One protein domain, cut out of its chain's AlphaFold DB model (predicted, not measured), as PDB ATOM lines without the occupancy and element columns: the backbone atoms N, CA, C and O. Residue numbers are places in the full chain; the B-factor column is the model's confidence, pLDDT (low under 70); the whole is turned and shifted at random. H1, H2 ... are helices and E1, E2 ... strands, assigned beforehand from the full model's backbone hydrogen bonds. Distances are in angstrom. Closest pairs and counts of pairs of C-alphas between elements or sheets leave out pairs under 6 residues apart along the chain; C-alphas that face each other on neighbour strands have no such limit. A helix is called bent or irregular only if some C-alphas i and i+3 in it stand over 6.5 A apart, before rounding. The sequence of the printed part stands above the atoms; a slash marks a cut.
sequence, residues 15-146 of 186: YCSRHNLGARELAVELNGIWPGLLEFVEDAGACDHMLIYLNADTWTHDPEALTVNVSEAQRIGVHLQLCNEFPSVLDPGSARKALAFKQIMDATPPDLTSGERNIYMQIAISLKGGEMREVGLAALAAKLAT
ATOM      1  N   TYR A  15     -23.071  20.200  28.480       98.31
ATOM      2  CA  TYR A  15     -22.881  19.897  29.893       98.31
ATOM      3  C   TYR A  15     -24.173  20.206  30.655       98.31
ATOM      4  O   TYR A  15     -24.707  21.316  30.579       98.31
ATOM      5  N   CYS A  16     -24.662  19.225  31.409       98.25
ATOM      6  CA  CYS A  16     -25.790  19.375  32.323       98.25
ATOM      7  C   CYS A  16     -25.278  19.107  33.738       98.25
ATOM      8  O   CYS A  16     -24.952  17.967  34.064       98.25
ATOM      9  N   SER A  17     -25.207  20.141  34.578       97.75
ATOM     10  CA  SER A  17     -24.783  19.955  35.967       97.75
ATOM     11  C   SER A  17     -25.745  19.021  36.699       97.75
ATOM     12  O   SER A  17     -26.957  19.229  36.670       97.75
ATOM     13  N   ARG A  18     -25.202  18.053  37.445       97.06
ATOM     14  CA  ARG A  18     -25.985  17.197  38.356       97.06
ATOM     15  C   ARG A  18     -26.728  17.981  39.446       97.06
ATOM     16  O   ARG A  18     -27.678  17.466  40.016       97.06
ATOM     17  N   HIS A  19     -26.289  19.210  39.730       97.69
ATOM     18  CA  HIS A  19     -26.907  20.100  40.714       97.69
ATOM     19  C   HIS A  19     -28.041  20.944  40.103       97.69
ATOM     20  O   HIS A  19     -28.778  21.598  40.833       97.69
ATOM     21  N   ASN A  20     -28.230  20.907  38.776       97.50
ATOM     22  CA  ASN A  20     -29.373  21.514  38.102       97.50
ATOM     23  C   ASN A  20     -30.408  20.443  37.724       97.50
ATOM     24  O   ASN A  20     -30.441  19.951  36.593       97.50
ATOM     25  N   LEU A  21     -31.255  20.089  38.692       96.00
ATOM     26  CA  LEU A  21     -32.267  19.044  38.532       96.00
ATOM     27  C   LEU A  21     -33.194  19.312  37.332       96.00
ATOM     28  O   LEU A  21     -33.692  20.426  37.143       96.00
ATOM     29  N   GLY A  22     -33.430  18.281  36.518       95.56
ATOM     30  CA  GLY A  22     -34.260  18.359  35.315       95.56
ATOM     31  C   GLY A  22     -33.505  18.756  34.040       95.56
ATOM     32  O   GLY A  22     -34.041  18.584  32.945       95.56
ATOM     33  N   ALA A  23     -32.283  19.301  34.131       97.50
ATOM     34  CA  ALA A  23     -31.548  19.755  32.946       97.50
ATOM     35  C   ALA A  23     -31.137  18.590  32.033       97.50
ATOM     36  O   ALA A  23     -31.243  18.691  30.809       97.50
ATOM     37  N   ARG A  24     -30.704  17.467  32.623       97.44
ATOM     38  CA  ARG A  24     -30.360  16.246  31.878       97.44
ATOM     39  C   ARG A  24     -31.607  15.670  31.209       97.44
ATOM     40  O   ARG A  24     -31.551  15.294  30.045       97.44
ATOM     41  N   GLU A  25     -32.724  15.632  31.922       97.06
ATOM     42  CA  GLU A  25     -34.011  15.123  31.454       97.06
ATOM     43  C   GLU A  25     -34.541  15.950  30.280       97.06
ATOM     44  O   GLU A  25     -34.953  15.381  29.272       97.06
ATOM     45  N   LEU A  26     -34.448  17.281  30.358       97.25
ATOM     46  CA  LEU A  26     -34.779  18.177  29.249       97.25
ATOM     47  C   LEU A  26     -33.887  17.929  28.025       97.25
ATOM     48  O   LEU A  26     -34.366  17.892  26.892       97.25
ATOM     49  N   ALA A  27     -32.581  17.752  28.228       97.50
ATOM     50  CA  ALA A  27     -31.669  17.450  27.132       97.50
ATOM     51  C   ALA A  27     -31.945  16.064  26.515       97.50
ATOM     52  O   ALA A  27     -31.851  15.900  25.299       97.50
ATOM     53  N   VAL A  28     -32.350  15.075  27.319       97.56
ATOM     54  CA  VAL A  28     -32.825  13.771  26.830       97.56
ATOM     55  C   VAL A  28     -34.124  13.920  26.033       97.56
ATOM     56  O   VAL A  28     -34.231  13.323  24.966       97.56
ATOM     57  N   GLU A  29     -35.075  14.741  26.487       95.81
ATOM     58  CA  GLU A  29     -36.310  15.054  25.751       95.81
ATOM     59  C   GLU A  29     -35.994  15.648  24.370       95.81
ATOM     60  O   GLU A  29     -36.502  15.160  23.360       95.81
ATOM     61  N   LEU A  30     -35.081  16.626  24.298       95.88
ATOM     62  CA  LEU A  30     -34.616  17.201  23.029       95.88
ATOM     63  C   LEU A  30     -34.004  16.148  22.101       95.88
ATOM     64  O   LEU A  30     -34.344  16.104  20.920       95.88
ATOM     65  N   ASN A  31     -33.130  15.288  22.626       94.56
ATOM     66  CA  ASN A  31     -32.508  14.218  21.843       94.56
ATOM     67  C   ASN A  31     -33.503  13.120  21.435       94.56
ATOM     68  O   ASN A  31     -33.280  12.444  20.437       94.56
ATOM     69  N   GLY A  32     -34.597  12.935  22.177       95.12
ATOM     70  CA  GLY A  32     -35.683  12.036  21.793       95.12
ATOM     71  C   GLY A  32     -36.454  12.544  20.573       95.12
ATOM     72  O   GLY A  32     -36.844  11.748  19.723       95.12
ATOM     73  N   ILE A  33     -36.631  13.865  20.462       94.19
ATOM     74  CA  ILE A  33     -37.293  14.509  19.316       94.19
ATOM     75  C   ILE A  33     -36.333  14.617  18.121       94.19
ATOM     76  O   ILE A  33     -36.719  14.337  16.986       94.19
ATOM     77  N   TRP A  34     -35.072  14.978  18.374       93.81
ATOM     78  CA  TRP A  34     -34.021  15.104  17.362       93.81
ATOM     79  C   TRP A  34     -32.803  14.242  17.713       93.81
ATOM     80  O   TRP A  34     -31.817  14.751  18.254       93.81
ATOM     81  N   PRO A  35     -32.837  12.937  17.388       93.25
ATOM     82  CA  PRO A  35     -31.738  12.026  17.682       93.25
ATOM     83  C   PRO A  35     -30.409  12.489  17.083       93.25
ATOM     84  O   PRO A  35     -30.314  12.766  15.889       93.25
ATOM     85  N   GLY A  36     -29.374  12.542  17.923       92.00
ATOM     86  CA  GLY A  36     -28.030  12.968  17.528       92.00
ATOM     87  C   GLY A  36     -27.822  14.485  17.504       92.00
ATOM     88  O   GLY A  36     -26.760  14.930  17.068       92.00
ATOM     89  N   LEU A  37     -28.795  15.278  17.974       94.31
ATOM     90  CA  LEU A  37     -28.628  16.721  18.156       94.31
ATOM     91  C   LEU A  37     -27.563  17.012  19.223       94.31
ATOM     92  O   LEU A  37     -26.692  17.852  19.004       94.31
ATOM     93  N   LEU A  38     -27.631  16.316  20.360       96.62
ATOM     94  CA  LEU A  38     -26.798  16.561  21.534       96.62
ATOM     95  C   LEU A  38     -25.875  15.373  21.836       96.62
ATOM     96  O   LEU A  38     -26.299  14.216  21.826       96.62
ATOM     97  N   GLU A  39     -24.632  15.680  22.187       96.56
ATOM     98  CA  GLU A  39     -23.671  14.776  22.818       96.56
ATOM     99  C   GLU A  39     -23.496  15.213  24.276       96.56
ATOM    100  O   GLU A  39     -23.162  16.365  24.556       96.56
ATOM    101  N   PHE A  40     -23.732  14.308  25.225       97.44
ATOM    102  CA  PHE A  40     -23.536  14.615  26.638       97.44
ATOM    103  C   PHE A  40     -22.060  14.537  26.999       97.44
ATOM    104  O   PHE A  40     -21.416  13.517  26.755       97.44
ATOM    105  N   VAL A  41     -21.554  15.581  27.646       97.19
ATOM    106  CA  VAL A  41     -20.207  15.591  28.213       97.19
ATOM    107  C   VAL A  41     -20.274  15.844  29.713       97.19
ATOM    108  O   VAL A  41     -21.111  16.605  30.189       97.19
ATOM    109  N   GLU A  42     -19.384  15.193  30.457       95.31
ATOM    110  CA  GLU A  42     -19.303  15.317  31.921       95.31
ATOM    111  C   GLU A  42     -18.341  16.440  32.353       95.31
ATOM    112  O   GLU A  42     -18.388  16.899  33.490       95.31
ATOM    113  N   ASP A  43     -17.488  16.907  31.437       93.44
ATOM    114  CA  ASP A  43     -16.581  18.033  31.647       93.44
ATOM    115  C   ASP A  43     -17.122  19.294  30.962       93.44
ATOM    116  O   ASP A  43     -17.263  19.346  29.734       93.44
ATOM    117  N   ALA A  44     -17.366  20.348  31.747       92.44
ATOM    118  CA  ALA A  44     -17.723  21.665  31.226       92.44
ATOM    119  C   ALA A  44     -16.641  22.208  30.270       92.44
ATOM    120  O   ALA A  44     -16.955  22.863  29.277       92.44
ATOM    121  N   GLY A  45     -15.371  21.864  30.501       93.81
ATOM    122  CA  GLY A  45     -14.235  22.178  29.638       93.81
ATOM    123  C   GLY A  45     -14.327  21.617  28.222       93.81
ATOM    124  O   GLY A  45     -13.702  22.179  27.319       93.81
ATOM    125  N   ALA A  46     -15.142  20.588  27.998       93.75
ATOM    126  CA  ALA A  46     -15.327  19.931  26.707       93.75
ATOM    127  C   ALA A  46     -16.651  20.291  26.009       93.75
ATOM    128  O   ALA A  46     -16.858  19.869  24.871       93.75
ATOM    129  N   CYS A  47     -17.537  21.051  26.663       96.00
ATOM    130  CA  CYS A  47     -18.844  21.401  26.106       96.00
ATOM    131  C   CYS A  47     -18.811  22.670  25.237       96.00
ATOM    132  O   CYS A  47     -17.948  23.547  25.400       96.00
ATOM    133  N   ASP A  48     -19.784  22.753  24.330       95.25
ATOM    134  CA  ASP A  48     -20.144  23.960  23.586       95.25
ATOM    135  C   ASP A  48     -21.075  24.840  24.432       95.25
ATOM    136  O   ASP A  48     -20.901  26.059  24.513       95.25
ATOM    137  N   HIS A  49     -22.033  24.204  25.119       96.88
ATOM    138  CA  HIS A  49     -22.996  24.868  25.992       96.88
ATOM    139  C   HIS A  49     -23.111  24.159  27.342       96.88
ATOM    140  O   HIS A  49     -23.247  22.936  27.411       96.88
ATOM    141  N   MET A  50     -23.181  24.943  28.415       97.75
ATOM    142  CA  MET A  50     -23.779  24.497  29.668       97.75
ATOM    143  C   MET A  50     -25.275  24.811  29.618       97.75
ATOM    144  O   MET A  50     -25.659  25.975  29.478       97.75
ATOM    145  N   LEU A  51     -26.121  23.787  29.714       98.06
ATOM    146  CA  LEU A  51     -27.572  23.963  29.758       98.06
ATOM    147  C   LEU A  51     -28.003  24.290  31.190       98.06
ATOM    148  O   LEU A  51     -27.742  23.509  32.103       98.06
ATOM    149  N   ILE A  52     -28.681  25.425  31.363       98.12
ATOM    150  CA  ILE A  52     -29.271  25.844  32.635       98.12
ATOM    151  C   ILE A  52     -30.790  25.777  32.508       98.12
ATOM    152  O   ILE A  52     -31.407  26.600  31.823       98.12
ATOM    153  N   TYR A  53     -31.391  24.795  33.171       97.88
ATOM    154  CA  TYR A  53     -32.834  24.628  33.242       97.88
ATOM    155  C   TYR A  53     -33.394  25.307  34.490       97.88
ATOM    156  O   TYR A  53     -33.146  24.888  35.621       97.88
ATOM    157  N   LEU A  54     -34.131  26.388  34.263       97.50
ATOM    158  CA  LEU A  54     -34.711  27.251  35.277       97.50
ATOM    159  C   LEU A  54     -36.147  26.805  35.597       97.50
ATOM    160  O   LEU A  54     -37.057  26.967  34.784       97.50
ATOM    161  N   ASN A  55     -36.350  26.261  36.791       95.94
ATOM    162  CA  ASN A  55     -37.624  25.821  37.355       95.94
ATOM    163  C   ASN A  55     -37.606  26.049  38.884       95.94
ATOM    164  O   ASN A  55     -36.693  26.691  39.410       95.94
ATOM    165  N   ALA A  56     -38.604  25.552  39.619       95.00
ATOM    166  CA  ALA A  56     -38.662  25.751  41.072       95.00
ATOM    167  C   ALA A  56     -37.544  25.045  41.877       95.00
ATOM    168  O   ALA A  56     -37.310  25.404  43.032       95.00
ATOM    169  N   ASP A  57     -36.845  24.071  41.288       94.81
ATOM    170  CA  ASP A  57     -35.781  23.315  41.958       94.81
ATOM    171  C   ASP A  57     -34.380  23.900  41.734       94.81
ATOM    172  O   ASP A  57     -33.461  23.597  42.497       94.81
ATOM    173  N   THR A  58     -34.196  24.724  40.693       96.12
ATOM    174  CA  THR A  58     -32.873  25.165  40.215       96.12
ATOM    175  C   THR A  58     -31.984  25.711  41.326       96.12
ATOM    176  O   THR A  58     -30.817  25.346  41.404       96.12
ATOM    177  N   TRP A  59     -32.531  26.568  42.190       96.31
ATOM    178  CA  TRP A  59     -31.777  27.247  43.249       96.31
ATOM    179  C   TRP A  59     -32.184  26.812  44.659       96.31
ATOM    180  O   TRP A  59     -31.864  27.491  45.630       96.31
ATOM    181  N   THR A  60     -32.905  25.697  44.790       92.31
ATOM    182  CA  THR A  60     -33.421  25.229  46.087       92.31
ATOM    183  C   THR A  60     -32.825  23.897  46.529       92.31
ATOM    184  O   THR A  60     -32.760  23.651  47.730       92.31
ATOM    185  N   HIS A  61     -32.354  23.051  45.604       89.44
ATOM    186  CA  HIS A  61     -31.777  21.750  45.956       89.44
ATOM    187  C   HIS A  61     -30.333  21.843  46.473       89.44
ATOM    188  O   HIS A  61     -30.050  21.418  47.589       89.44
ATOM    189  N   ASP A  62     -29.427  22.387  45.657       94.31
ATOM    190  CA  ASP A  62     -28.009  22.576  45.993       94.31
ATOM    191  C   ASP A  62     -27.463  23.830  45.274       94.31
ATOM    192  O   ASP A  62     -26.714  23.739  44.292       94.31
ATOM    193  N   PRO A  63     -27.919  25.030  45.691       94.75
ATOM    194  CA  PRO A  63     -27.596  26.276  45.001       94.75
ATOM    195  C   PRO A  63     -26.104  26.604  45.043       94.75
ATOM    196  O   PRO A  63     -25.587  27.171  44.082       94.75
ATOM    197  N   GLU A  64     -25.396  26.238  46.112       96.81
ATOM    198  CA  GLU A  64     -23.959  26.491  46.240       96.81
ATOM    199  C   GLU A  64     -23.167  25.701  45.195       96.81
ATOM    200  O   GLU A  64     -22.386  26.285  44.437       96.81
ATOM    201  N   ALA A  65     -23.412  24.393  45.073       97.00
ATOM    202  CA  ALA A  65     -22.696  23.574  44.104       97.00
ATOM    203  C   ALA A  65     -23.046  23.941  42.654       97.00
ATOM    204  O   ALA A  65     -22.158  23.984  41.792       97.00
ATOM    205  N   LEU A  66     -24.317  24.267  42.372       97.88
ATOM    206  CA  LEU A  66     -24.699  24.768  41.052       97.88
ATOM    207  C   LEU A  66     -24.009  26.103  40.744       97.88
ATOM    208  O   LEU A  66     -23.488  26.279  39.641       97.88
ATOM    209  N   THR A  67     -23.927  27.013  41.716       97.44
ATOM    210  CA  THR A  67     -23.211  28.289  41.560       97.44
ATOM    211  C   THR A  67     -21.751  28.062  41.218       97.44
ATOM    212  O   THR A  67     -21.248  28.678  40.281       97.44
ATOM    213  N   VAL A  68     -21.068  27.140  41.904       96.81
ATOM    214  CA  VAL A  68     -19.677  26.778  41.592       96.81
ATOM    215  C   VAL A  68     -19.547  26.287  40.149       96.81
ATOM    216  O   VAL A  68     -18.664  26.741  39.427       96.81
ATOM    217  N   ASN A  69     -20.450  25.416  39.691       97.31
ATOM    218  CA  ASN A  69     -20.438  24.910  38.313       97.31
ATOM    219  C   ASN A  69     -20.655  26.024  37.276       97.31
ATOM    220  O   ASN A  69     -19.926  26.092  36.287       97.31
ATOM    221  N   VAL A  70     -21.627  26.909  37.510       97.25
ATOM    222  CA  VAL A  70     -21.906  28.061  36.639       97.25
ATOM    223  C   VAL A  70     -20.707  29.008  36.591       97.25
ATOM    224  O   VAL A  70     -20.312  29.457  35.518       97.25
ATOM    225  N   SER A  71     -20.095  29.273  37.744       95.25
ATOM    226  CA  SER A  71     -18.915  30.136  37.863       95.25
ATOM    227  C   SER A  71     -17.733  29.579  37.093       95.25
ATOM    228  O   SER A  71     -17.049  30.316  36.389       95.25
ATOM    229  N   GLU A  72     -17.503  28.275  37.219       95.38
ATOM    230  CA  GLU A  72     -16.429  27.595  36.516       95.38
ATOM    231  C   GLU A  72     -16.649  27.669  35.006       95.38
ATOM    232  O   GLU A  72     -15.751  28.103  34.290       95.38
ATOM    233  N   ALA A  73     -17.862  27.368  34.529       95.81
ATOM    234  CA  ALA A  73     -18.224  27.502  33.120       95.81
ATOM    235  C   ALA A  73     -17.996  28.933  32.593       95.81
ATOM    236  O   ALA A  73     -17.361  29.108  31.551       95.81
ATOM    237  N   GLN A  74     -18.428  29.961  33.332       94.94
ATOM    238  CA  GLN A  74     -18.160  31.363  32.985       94.94
ATOM    239  C   GLN A  74     -16.655  31.663  32.935       94.94
ATOM    240  O   GLN A  74     -16.186  32.300  31.991       94.94
ATOM    241  N   ARG A  75     -15.884  31.169  33.914       94.19
ATOM    242  CA  ARG A  75     -14.432  31.378  34.017       94.19
ATOM    243  C   ARG A  75     -13.680  30.825  32.810       94.19
ATOM    244  O   ARG A  75     -12.716  31.440  32.370       94.19
ATOM    245  N   ILE A  76     -14.115  29.690  32.265       94.69
ATOM    246  CA  ILE A  76     -13.513  29.077  31.069       94.69
ATOM    247  C   ILE A  76     -14.181  29.516  29.754       94.69
ATOM    248  O   ILE A  76     -13.869  28.977  28.690       94.69
ATOM    249  N   GLY A  77     -15.092  30.492  29.812       93.88
ATOM    250  CA  GLY A  77     -15.748  31.081  28.645       93.88
ATOM    251  C   GLY A  77     -16.797  30.189  27.975       93.88
ATOM    252  O   GLY A  77     -17.121  30.419  26.808       93.88
ATOM    253  N   VAL A  78     -17.317  29.174  28.670       95.50
ATOM    254  CA  VAL A  78     -18.412  28.324  28.177       95.50
ATOM    255  C   VAL A  78     -19.703  29.132  28.088       95.50
ATOM    256  O   VAL A  78     -20.041  29.917  28.975       95.50
ATOM    257  N   HIS A  79     -20.456  28.924  27.009       95.56
ATOM    258  CA  HIS A  79     -21.747  29.570  26.826       95.56
ATOM    259  C   HIS A  79     -22.818  28.937  27.726       95.56
ATOM    260  O   HIS A  79     -23.036  27.728  27.685       95.56
ATOM    261  N   LEU A  80     -23.557  29.758  28.473       96.62
ATOM    262  CA  LEU A  80     -24.670  29.305  29.311       96.62
ATOM    263  C   LEU A  80     -25.994  29.381  28.544       96.62
ATOM    264  O   LEU A  80     -26.565  30.454  28.412       96.62
ATOM    265  N   GLN A  81     -26.536  28.266  28.056       97.62
ATOM    266  CA  GLN A  81     -27.873  28.296  27.461       97.62
ATOM    267  C   GLN A  81     -28.943  28.192  28.551       97.62
ATOM    268  O   GLN A  81     -29.206  27.110  29.071       97.62
ATOM    269  N   LEU A  82     -29.588  29.312  28.872       97.94
ATOM    270  CA  LEU A  82     -30.702  29.342  29.819       97.94
ATOM    271  C   LEU A  82     -32.010  28.951  29.124       97.94
ATOM    272  O   LEU A  82     -32.313  29.390  28.010       97.94
ATOM    273  N   CYS A  83     -32.822  28.163  29.810       97.06
ATOM    274  CA  CYS A  83     -34.204  27.898  29.436       97.06
ATOM    275  C   CYS A  83     -35.063  27.857  30.694       97.06
ATOM    276  O   CYS A  83     -34.607  27.381  31.729       97.06
ATOM    277  N   ASN A  84     -36.279  28.389  30.638       96.19
ATOM    278  CA  ASN A  84     -37.143  28.495  31.806       96.19
ATOM    279  C   ASN A  84     -38.472  27.785  31.595       96.19
ATOM    280  O   ASN A  84     -39.162  28.035  30.609       96.19
ATOM    281  N   GLU A  85     -38.850  26.933  32.544       95.50
ATOM    282  CA  GLU A  85     -40.171  26.321  32.560       95.50
ATOM    283  C   GLU A  85     -41.204  27.378  32.963       95.50
ATOM    284  O   GLU A  85     -41.253  27.836  34.107       95.50
ATOM    285  N   PHE A  86     -42.017  27.799  31.996       92.12
ATOM    286  CA  PHE A  86     -42.933  28.917  32.161       92.12
ATOM    287  C   PHE A  86     -44.339  28.431  32.550       92.12
ATOM    288  O   PHE A  86     -44.882  27.550  31.873       92.12
ATOM    289  N   PRO A  87     -44.970  29.014  33.591       90.94
ATOM    290  CA  PRO A  87     -46.316  28.638  34.002       90.94
ATOM    291  C   PRO A  87     -47.326  28.767  32.857       90.94
ATOM    292  O   PRO A  87     -47.363  29.768  32.138       90.94
ATOM    293  N   SER A  88     -48.182  27.761  32.699       85.44
ATOM    294  CA  SER A  88     -49.255  27.766  31.707       85.44
ATOM    295  C   SER A  88     -50.601  27.622  32.400       85.44
ATOM    296  O   SER A  88     -50.775  26.750  33.242       85.44
ATOM    297  N   VAL A  89     -51.579  28.432  31.993       83.44
ATOM    298  CA  VAL A  89     -52.977  28.277  32.433       83.44
ATOM    299  C   VAL A  89     -53.558  26.936  31.962       83.44
ATOM    300  O   VAL A  89     -54.434  26.386  32.614       83.44
ATOM    301  N   LEU A  90     -53.043  26.400  30.849       79.38
ATOM    302  CA  LEU A  90     -53.457  25.113  30.281       79.38
ATOM    303  C   LEU A  90     -52.794  23.904  30.964       79.38
ATOM    304  O   LEU A  90     -53.200  22.778  30.712       79.38
ATOM    305  N   ASP A  91     -51.769  24.131  31.789       76.12
ATOM    306  CA  ASP A  91     -51.030  23.089  32.517       76.12
ATOM    307  C   ASP A  91     -50.715  23.576  33.949       76.12
ATOM    308  O   ASP A  91     -49.550  23.819  34.302       76.12
ATOM    309  N   PRO A  92     -51.757  23.842  34.765       68.69
ATOM    310  CA  PRO A  92     -51.571  24.301  36.133       68.69
ATOM    311  C   PRO A  92     -50.981  23.161  36.972       68.69
ATOM    312  O   PRO A  92     -51.543  22.073  37.043       68.69
ATOM    313  N   GLY A  93     -49.845  23.414  37.626       65.38
ATOM    314  CA  GLY A  93     -49.165  22.391  38.428       65.38
ATOM    315  C   GLY A  93     -48.295  21.430  37.616       65.38
ATOM    316  O   GLY A  93     -48.053  20.316  38.072       65.38
ATOM    317  N   SER A  94     -47.822  21.865  36.438       78.50
ATOM    318  CA  SER A  94     -46.836  21.156  35.613       78.50
ATOM    319  C   SER A  94     -45.825  20.382  36.465       78.50
ATOM    320  O   SER A  94     -45.111  20.965  37.289       78.50
ATOM    321  N   ALA A  95     -45.715  19.073  36.220       87.31
ATOM    322  CA  ALA A  95     -44.750  18.195  36.889       87.31
ATOM    323  C   ALA A  95     -43.287  18.635  36.671       87.31
ATOM    324  O   ALA A  95     -42.398  18.231  37.415       87.31
ATOM    325  N   ARG A  96     -43.046  19.510  35.682       90.38
ATOM    326  CA  ARG A  96     -41.760  20.167  35.408       90.38
ATOM    327  C   ARG A  96     -41.481  21.371  36.319       90.38
ATOM    328  O   ARG A  96     -40.481  22.059  36.137       90.38
ATOM    329  N   LYS A  97     -42.363  21.626  37.294       93.31
ATOM    330  CA  LYS A  97     -42.218  22.647  38.342       93.31
ATOM    331  C   LYS A  97     -42.035  24.053  37.773       93.31
ATOM    332  O   LYS A  97     -41.134  24.798  38.165       93.31
ATOM    333  N   ALA A  98     -42.908  24.394  36.826       93.88
ATOM    334  CA  ALA A  98     -42.952  25.703  36.193       93.88
ATOM    335  C   ALA A  98     -43.064  26.822  37.237       93.88
ATOM    336  O   ALA A  98     -43.888  26.738  38.149       93.88
ATOM    337  N   LEU A  99     -42.272  27.882  37.081       92.50
ATOM    338  CA  LEU A  99     -42.236  28.993  38.030       92.50
ATOM    339  C   LEU A  99     -42.158  30.333  37.295       92.50
ATOM    340  O   LEU A  99     -41.540  30.441  36.234       92.50
ATOM    341  N   ALA A 100     -42.799  31.375  37.835       92.31
ATOM    342  CA  ALA A 100     -42.733  32.691  37.214       92.31
ATOM    343  C   ALA A 100     -41.281  33.187  37.210       92.31
ATOM    344  O   ALA A 100     -40.578  33.084  38.216       92.31
ATOM    345  N   PHE A 101     -40.836  33.771  36.095       91.12
ATOM    346  CA  PHE A 101     -39.425  34.122  35.908       91.12
ATOM    347  C   PHE A 101     -38.874  35.030  37.019       91.12
ATOM    348  O   PHE A 101     -37.752  34.836  37.474       91.12
ATOM    349  N   LYS A 102     -39.686  35.963  37.532       93.88
ATOM    350  CA  LYS A 102     -39.291  36.807  38.665       93.88
ATOM    351  C   LYS A 102     -38.961  35.997  39.924       93.88
ATOM    352  O   LYS A 102     -37.974  36.298  40.576       93.88
ATOM    353  N   GLN A 103     -39.743  34.970  40.241       95.38
ATOM    354  CA  GLN A 103     -39.497  34.140  41.424       95.38
ATOM    355  C   GLN A 103     -38.194  33.343  41.282       95.38
ATOM    356  O   GLN A 103     -37.487  33.146  42.262       95.38
ATOM    357  N   ILE A 104     -37.848  32.934  40.055       94.94
ATOM    358  CA  ILE A 104     -36.558  32.302  39.758       94.94
ATOM    359  C   ILE A 104     -35.420  33.301  40.000       94.94
ATOM    360  O   ILE A 104     -34.458  32.959  40.681       94.94
ATOM    361  N   MET A 105     -35.535  34.532  39.484       94.25
ATOM    362  CA  MET A 105     -34.528  35.579  39.709       94.25
ATOM    363  C   MET A 105     -34.366  35.908  41.196       94.25
ATOM    364  O   MET A 105     -33.239  36.025  41.663       94.25
ATOM    365  N   ASP A 106     -35.471  36.009  41.939       95.69
ATOM    366  CA  ASP A 106     -35.453  36.284  43.380       95.69
ATOM    367  C   ASP A 106     -34.750  35.155  44.168       95.69
ATOM    368  O   ASP A 106     -34.108  35.423  45.180       95.69
ATOM    369  N   ALA A 107     -34.842  33.903  43.700       95.88
ATOM    370  CA  ALA A 107     -34.161  32.747  44.292       95.88
ATOM    371  C   ALA A 107     -32.712  32.562  43.808       95.88
ATOM    372  O   ALA A 107     -31.986  31.723  44.339       95.88
ATOM    373  N   THR A 108     -32.286  33.303  42.784       96.81
ATOM    374  CA  THR A 108     -30.959  33.137  42.187       96.81
ATOM    375  C   THR A 108     -29.889  33.753  43.087       96.81
ATOM    376  O   THR A 108     -30.074  34.877  43.562       96.81
ATOM    377  N   PRO A 109     -28.748  33.069  43.295       95.81
ATOM    378  CA  PRO A 109     -27.618  33.597  44.050       95.81
ATOM    379  C   PRO A 109     -27.247  35.029  43.616       95.81
ATOM    380  O   PRO A 109     -27.134  35.286  42.412       95.81
ATOM    381  N   PRO A 110     -27.084  35.988  44.554       93.44
ATOM    382  CA  PRO A 110     -26.950  37.412  44.219       93.44
ATOM    383  C   PRO A 110     -25.792  37.759  43.273       93.44
ATOM    384  O   PRO A 110     -25.863  38.723  42.509       93.44
ATOM    385  N   ASP A 111     -24.723  36.971  43.305       92.00
ATOM    386  CA  ASP A 111     -23.559  37.111  42.432       92.00
ATOM    387  C   ASP A 111     -23.838  36.705  40.975       92.00
ATOM    388  O   ASP A 111     -23.109  37.122  40.079       92.00
ATOM    389  N   LEU A 112     -24.904  35.941  40.726       95.88
ATOM    390  CA  LEU A 112     -25.349  35.534  39.392       95.88
ATOM    391  C   LEU A 112     -26.475  36.412  38.828       95.88
ATOM    392  O   LEU A 112     -26.829  36.261  37.660       95.88
ATOM    393  N   THR A 113     -27.038  37.340  39.608       94.25
ATOM    394  CA  THR A 113     -28.126  38.235  39.157       94.25
ATOM    395  C   THR A 113     -27.645  39.620  38.728       94.25
ATOM    396  O   THR A 113     -28.408  40.390  38.139       94.25
ATOM    397  N   SER A 114     -26.383  39.958  39.003       89.88
ATOM    398  CA  SER A 114     -25.820  41.288  38.765       89.88
ATOM    399  C   SER A 114     -24.326  41.237  38.413       89.88
ATOM    400  O   SER A 114     -23.674  40.204  38.537       89.88
ATOM    401  N   GLY A 115     -23.780  42.354  37.921       88.94
ATOM    402  CA  GLY A 115     -22.353  42.476  37.600       88.94
ATOM    403  C   GLY A 115     -21.878  41.603  36.431       88.94
ATOM    404  O   GLY A 115     -22.647  41.253  35.538       88.94
ATOM    405  N   GLU A 116     -20.582  41.275  36.428       87.75
ATOM    406  CA  GLU A 116     -19.917  40.535  35.339       87.75
ATOM    407  C   GLU A 116     -20.329  39.058  35.260       87.75
ATOM    408  O   GLU A 116     -20.224  38.440  34.204       87.75
ATOM    409  N   ARG A 117     -20.826  38.496  36.367       90.81
ATOM    410  CA  ARG A 117     -21.269  37.098  36.462       90.81
ATOM    411  C   ARG A 117     -22.773  36.932  36.249       90.81
ATOM    412  O   ARG A 117     -23.293  35.827  36.395       90.81
ATOM    413  N   ASN A 118     -23.460  37.999  35.841       95.06
ATOM    414  CA  ASN A 118     -24.896  37.986  35.607       95.06
ATOM    415  C   ASN A 118     -25.297  36.997  34.497       95.06
ATOM    416  O   ASN A 118     -25.037  37.234  33.314       95.06
ATOM    417  N   ILE A 119     -25.990  35.918  34.867       95.56
ATOM    418  CA  ILE A 119     -26.440  34.889  33.917       95.56
ATOM    419  C   ILE A 119     -27.609  35.365  33.042       95.56
ATOM    420  O   ILE A 119     -27.829  34.827  31.959       95.56
ATOM    421  N   TYR A 120     -28.323  36.411  33.463       94.56
ATOM    422  CA  TYR A 120     -29.485  36.970  32.764       94.56
ATOM    423  C   TYR A 120     -29.139  38.004  31.694       94.56
ATOM    424  O   TYR A 120     -30.031  38.564  31.062       94.56
ATOM    425  N   MET A 121     -27.849  38.226  31.432       89.38
ATOM    426  CA  MET A 121     -27.417  38.927  30.218       89.38
ATOM    427  C   MET A 121     -27.684  38.100  28.951       89.38
ATOM    428  O   MET A 121     -27.638  38.631  27.841       89.38
ATOM    429  N   GLN A 122     -27.988  36.808  29.104       85.62
ATOM    430  CA  GLN A 122     -28.453  35.947  28.025       85.62
ATOM    431  C   GLN A 122     -29.968  35.742  28.096       85.62
ATOM    432  O   GLN A 122     -30.536  35.510  29.162       85.62
ATOM    433  N   ILE A 123     -30.627  35.801  26.935       87.38
ATOM    434  CA  ILE A 123     -32.073  35.582  26.836       87.38
ATOM    435  C   ILE A 123     -32.370  34.100  27.084       87.38
ATOM    436  O   ILE A 123     -31.957  33.237  26.304       87.38
ATOM    437  N   ALA A 124     -33.116  33.821  28.152       93.88
ATOM    438  CA  ALA A 124     -33.626  32.489  28.435       93.88
ATOM    439  C   ALA A 124     -34.731  32.105  27.437       93.88
ATOM    440  O   ALA A 124     -35.622  32.903  27.138       93.88
ATOM    441  N   ILE A 125     -34.696  30.867  26.942       96.50
ATOM    442  CA  ILE A 125     -35.783  30.314  26.127       96.50
ATOM    443  C   ILE A 125     -36.910  29.841  27.045       96.50
ATOM    444  O   ILE A 125     -36.713  28.947  27.866       96.50
ATOM    445  N   SER A 126     -38.104  30.406  26.884       94.75
ATOM    446  CA  SER A 126     -39.275  29.979  27.651       94.75
ATOM    447  C   SER A 126     -39.885  28.702  27.095       94.75
ATOM    448  O   SER A 126     -40.310  28.638  25.942       94.75
ATOM    449  N   LEU A 127     -39.971  27.694  27.956       94.81
ATOM    450  CA  LEU A 127     -40.610  26.420  27.690       94.81
ATOM    451  C   LEU A 127     -41.977  26.407  28.369       94.81
ATOM    452  O   LEU A 127     -42.087  26.250  29.583       94.81
ATOM    453  N   LYS A 128     -43.029  26.609  27.579       92.19
ATOM    454  CA  LYS A 128     -44.412  26.565  28.058       92.19
ATOM    455  C   LYS A 128     -44.975  25.155  27.873       92.19
ATOM    456  O   LYS A 128     -44.695  24.518  26.863       92.19
ATOM    457  N   GLY A 129     -45.764  24.672  28.831       89.00
ATOM    458  CA  GLY A 129     -46.447  23.378  28.727       89.00
ATOM    459  C   GLY A 129     -47.534  23.328  27.640       89.00
ATOM    460  O   GLY A 129     -47.881  24.344  27.026       89.00
ATOM    461  N   GLY A 130     -48.102  22.137  27.440       86.81
ATOM    462  CA  GLY A 130     -49.158  21.881  26.455       86.81
ATOM    463  C   GLY A 130     -48.678  22.014  25.007       86.81
ATOM    464  O   GLY A 130     -47.530  21.708  24.692       86.81
ATOM    465  N   GLU A 131     -49.550  22.508  24.128       86.12
ATOM    466  CA  GLU A 131     -49.297  22.637  22.680       86.12
ATOM    467  C   GLU A 131     -48.095  23.538  22.338       86.12
ATOM    468  O   GLU A 131     -47.483  23.405  21.282       86.12
ATOM    469  N   MET A 132     -47.708  24.433  23.252       89.81
ATOM    470  CA  MET A 132     -46.571  25.339  23.059       89.81
ATOM    471  C   MET A 132     -45.217  24.706  23.407       89.81
ATOM    472  O   MET A 132     -44.180  25.328  23.156       89.81
ATOM    473  N   ARG A 133     -45.199  23.486  23.965       92.31
ATOM    474  CA  ARG A 133     -43.963  22.810  24.384       92.31
ATOM    475  C   ARG A 133     -43.051  22.545  23.200       92.31
ATOM    476  O   ARG A 133     -41.882  22.912  23.249       92.31
ATOM    477  N   GLU A 134     -43.595  21.976  22.128       92.00
ATOM    478  CA  GLU A 134     -42.826  21.635  20.929       92.00
ATOM    479  C   GLU A 134     -42.185  22.880  20.299       92.00
ATOM    480  O   GLU A 134     -41.026  22.847  19.901       92.00
ATOM    481  N   VAL A 135     -42.895  24.015  20.299       93.62
ATOM    482  CA  VAL A 135     -42.368  25.295  19.801       93.62
ATOM    483  C   VAL A 135     -41.185  25.773  20.648       93.62
ATOM    484  O   VAL A 135     -40.155  26.170  20.101       93.62
ATOM    485  N   GLY A 136     -41.302  25.708  21.978       95.31
ATOM    486  CA  GLY A 136     -40.212  26.062  22.890       95.31
ATOM    487  C   GLY A 136     -38.994  25.145  22.735       95.31
ATOM    488  O   GLY A 136     -37.862  25.626  22.689       95.31
ATOM    489  N   LEU A 137     -39.220  23.837  22.588       96.25
ATOM    490  CA  LEU A 137     -38.159  22.853  22.360       96.25
ATOM    491  C   LEU A 137     -37.474  23.052  21.006       96.25
ATOM    492  O   LEU A 137     -36.250  22.994  20.940       96.25
ATOM    493  N   ALA A 138     -38.226  23.357  19.947       95.56
ATOM    494  CA  ALA A 138     -37.661  23.668  18.636       95.56
ATOM    495  C   ALA A 138     -36.802  24.943  18.677       95.56
ATOM    496  O   ALA A 138     -35.712  24.971  18.106       95.56
ATOM    497  N   ALA A 139     -37.249  25.979  19.394       96.00
ATOM    498  CA  ALA A 139     -36.466  27.196  19.597       96.00
ATOM    499  C   ALA A 139     -35.173  26.921  20.384       96.00
ATOM    500  O   ALA A 139     -34.109  27.423  20.018       96.00
ATOM    501  N   LEU A 140     -35.246  26.091  21.430       96.88
ATOM    502  CA  LEU A 140     -34.082  25.677  22.209       96.88
ATOM    503  C   LEU A 140     -33.100  24.845  21.369       96.88
ATOM    504  O   LEU A 140     -31.905  25.126  21.385       96.88
ATOM    505  N   ALA A 141     -33.593  23.882  20.586       95.62
ATOM    506  CA  ALA A 141     -32.782  23.069  19.681       95.62
ATOM    507  C   ALA A 141     -32.054  23.928  18.638       95.62
ATOM    508  O   ALA A 141     -30.842  23.805  18.471       95.62
ATOM    509  N   ALA A 142     -32.765  24.850  17.981       93.44
ATOM    510  CA  ALA A 142     -32.171  25.768  17.010       93.44
ATOM    511  C   ALA A 142     -31.098  26.668  17.647       93.44
ATOM    512  O   ALA A 142     -30.055  26.936  17.045       93.44
ATOM    513  N   LYS A 143     -31.337  27.115  18.884       94.31
ATOM    514  CA  LYS A 143     -30.382  27.927  19.633       94.31
ATOM    515  C   LYS A 143     -29.123  27.136  20.003       94.31
ATOM    516  O   LYS A 143     -28.032  27.653  19.798       94.31
ATOM    517  N   LEU A 144     -29.266  25.898  20.481       94.31
ATOM    518  CA  LEU A 144     -28.143  25.006  20.803       94.31
ATOM    519  C   LEU A 144     -27.346  24.594  19.557       94.31
ATOM    520  O   LEU A 144     -26.131  24.488  19.614       94.31
ATOM    521  N   ALA A 145     -28.001  24.422  18.409       92.62
ATOM    522  CA  ALA A 145     -27.324  24.136  17.142       92.62
ATOM    523  C   ALA A 145     -26.507  25.328  16.601       92.62
ATOM    524  O   ALA A 145     -25.746  25.185  15.640       92.62
ATOM    525  N   THR A 146     -26.660  26.521  17.186       90.31
ATOM    526  CA  THR A 146     -25.864  27.685  16.799       90.31
ATOM    527  C   THR A 146     -24.470  27.552  17.391       90.31
ATOM    528  O   THR A 146     -24.298  27.581  18.605       90.31
TER     529      THR A 146
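AT A GLANCE: This is residues 15 to 146 of the 186 residues of the protein "Hypothetical protein" of Prymnesium polylepis (UniProt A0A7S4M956). A short, three-stranded parallel sheet, E2, E3 and E4, runs through the middle of the domain, with H5 packed along one face of it and H1 crossing edge strand E2 on that same face. H2 packs on E2 and E3, H3 grazes the sheet with residues 101 to 105, and E1 lies beyond E2, near H1. The printed part has 132 residues, with five named helices and four named strands in the order H1 E1 E2 H2 E3 H3 H4 E4 H5; the sheet's order is E2 E3 E4 and the class is mixed, helices and strands. The whole is compact and rounded, with a radius of gyration of the C-alphas of 14.0 A and spans of 38 by 34 by 23 A.

IN THESE COORDINATES: In the sheet, E2 is residues 49 to 54, 15.1 A long, from C-alpha 49 at (-22.996, 24.868, 25.992); E3 is residues 79 to 86, 21.9 A; E4 is residues 125 to 128. H5, residues 130 to 144, is 22.0 A long and ends with C-alpha 144 at (-28.143, 25.006, 20.803). H1, residues 23 to 33, is 15.7 A long and begins with C-alpha 23 at (-31.548, 19.755, 32.946). H2 is residues 63 to 75, 17.9 A; H3 is residues 101 to 107, H4 residues 110 to 113 and E1 residues 38 to 41.

HOW THE PARTS SIT: E2 and E3 are parallel at 23 degrees, with N 52 and O 81 within hydrogen-bond range at 2.9 A. E3 and E4 are parallel at 23 degrees, with N 127 and O 84 at 2.8 A. Two strand-helix-strand units, parallel neighbour strands joined through helices, are E2, H2, E3 and E3, H3 H4, E4, both with right-handed crossovers. H1 and H5 make two layers with the sheet, helices on the same face. H5 lies over E3 and E4 at a height over the sheet of 8.3 A, along the strands, at 12 degrees to E4 on the local plane; the closest C-alphas of H5 and E4 are those of Gly 136 and Leu 127, 4.8 A apart. H5 is only just irregular: C-alphas 131 and 134 are 6.8 A apart. H1 lies over E2, across the strands; the C-alphas of Ala 23 and Tyr 53, their closest, are 5.0 A apart. H1 and H5 are close but not clearly touching, about perpendicular at 83 degrees, closest at the C-alphas of Leu 30 and Leu 137, 6.7 A. H2 is on the sheet over E2 and E3, with the C-alphas of Met 50 and Ala 73, the closest of E2 and H2, 7.2 A apart. H4 is not on the sheet, and H2 and H4 are close but not clearly touching, closest at the C-alphas of Thr 67 and Leu 112, 7.9 A. E1 pairs with no named strand; the closest C-alphas of E1 and H1 are those of Leu 38 and Asn 31, 6.2 A apart. Every O i to N i+4 pair is within range in H1, H2 and H3, and 9 of 11 in H5; H4 is too short for such a pair.

THE WHOLE: The C-alphas of Ile 76 and Leu 90, the two farthest apart, are 40.1 A apart. The printed part has no cut; the links E3 to H3 and H4 to E4 are long. The mean pLDDT of the printed part is 93.6, and residues 92 and 93 are under 70.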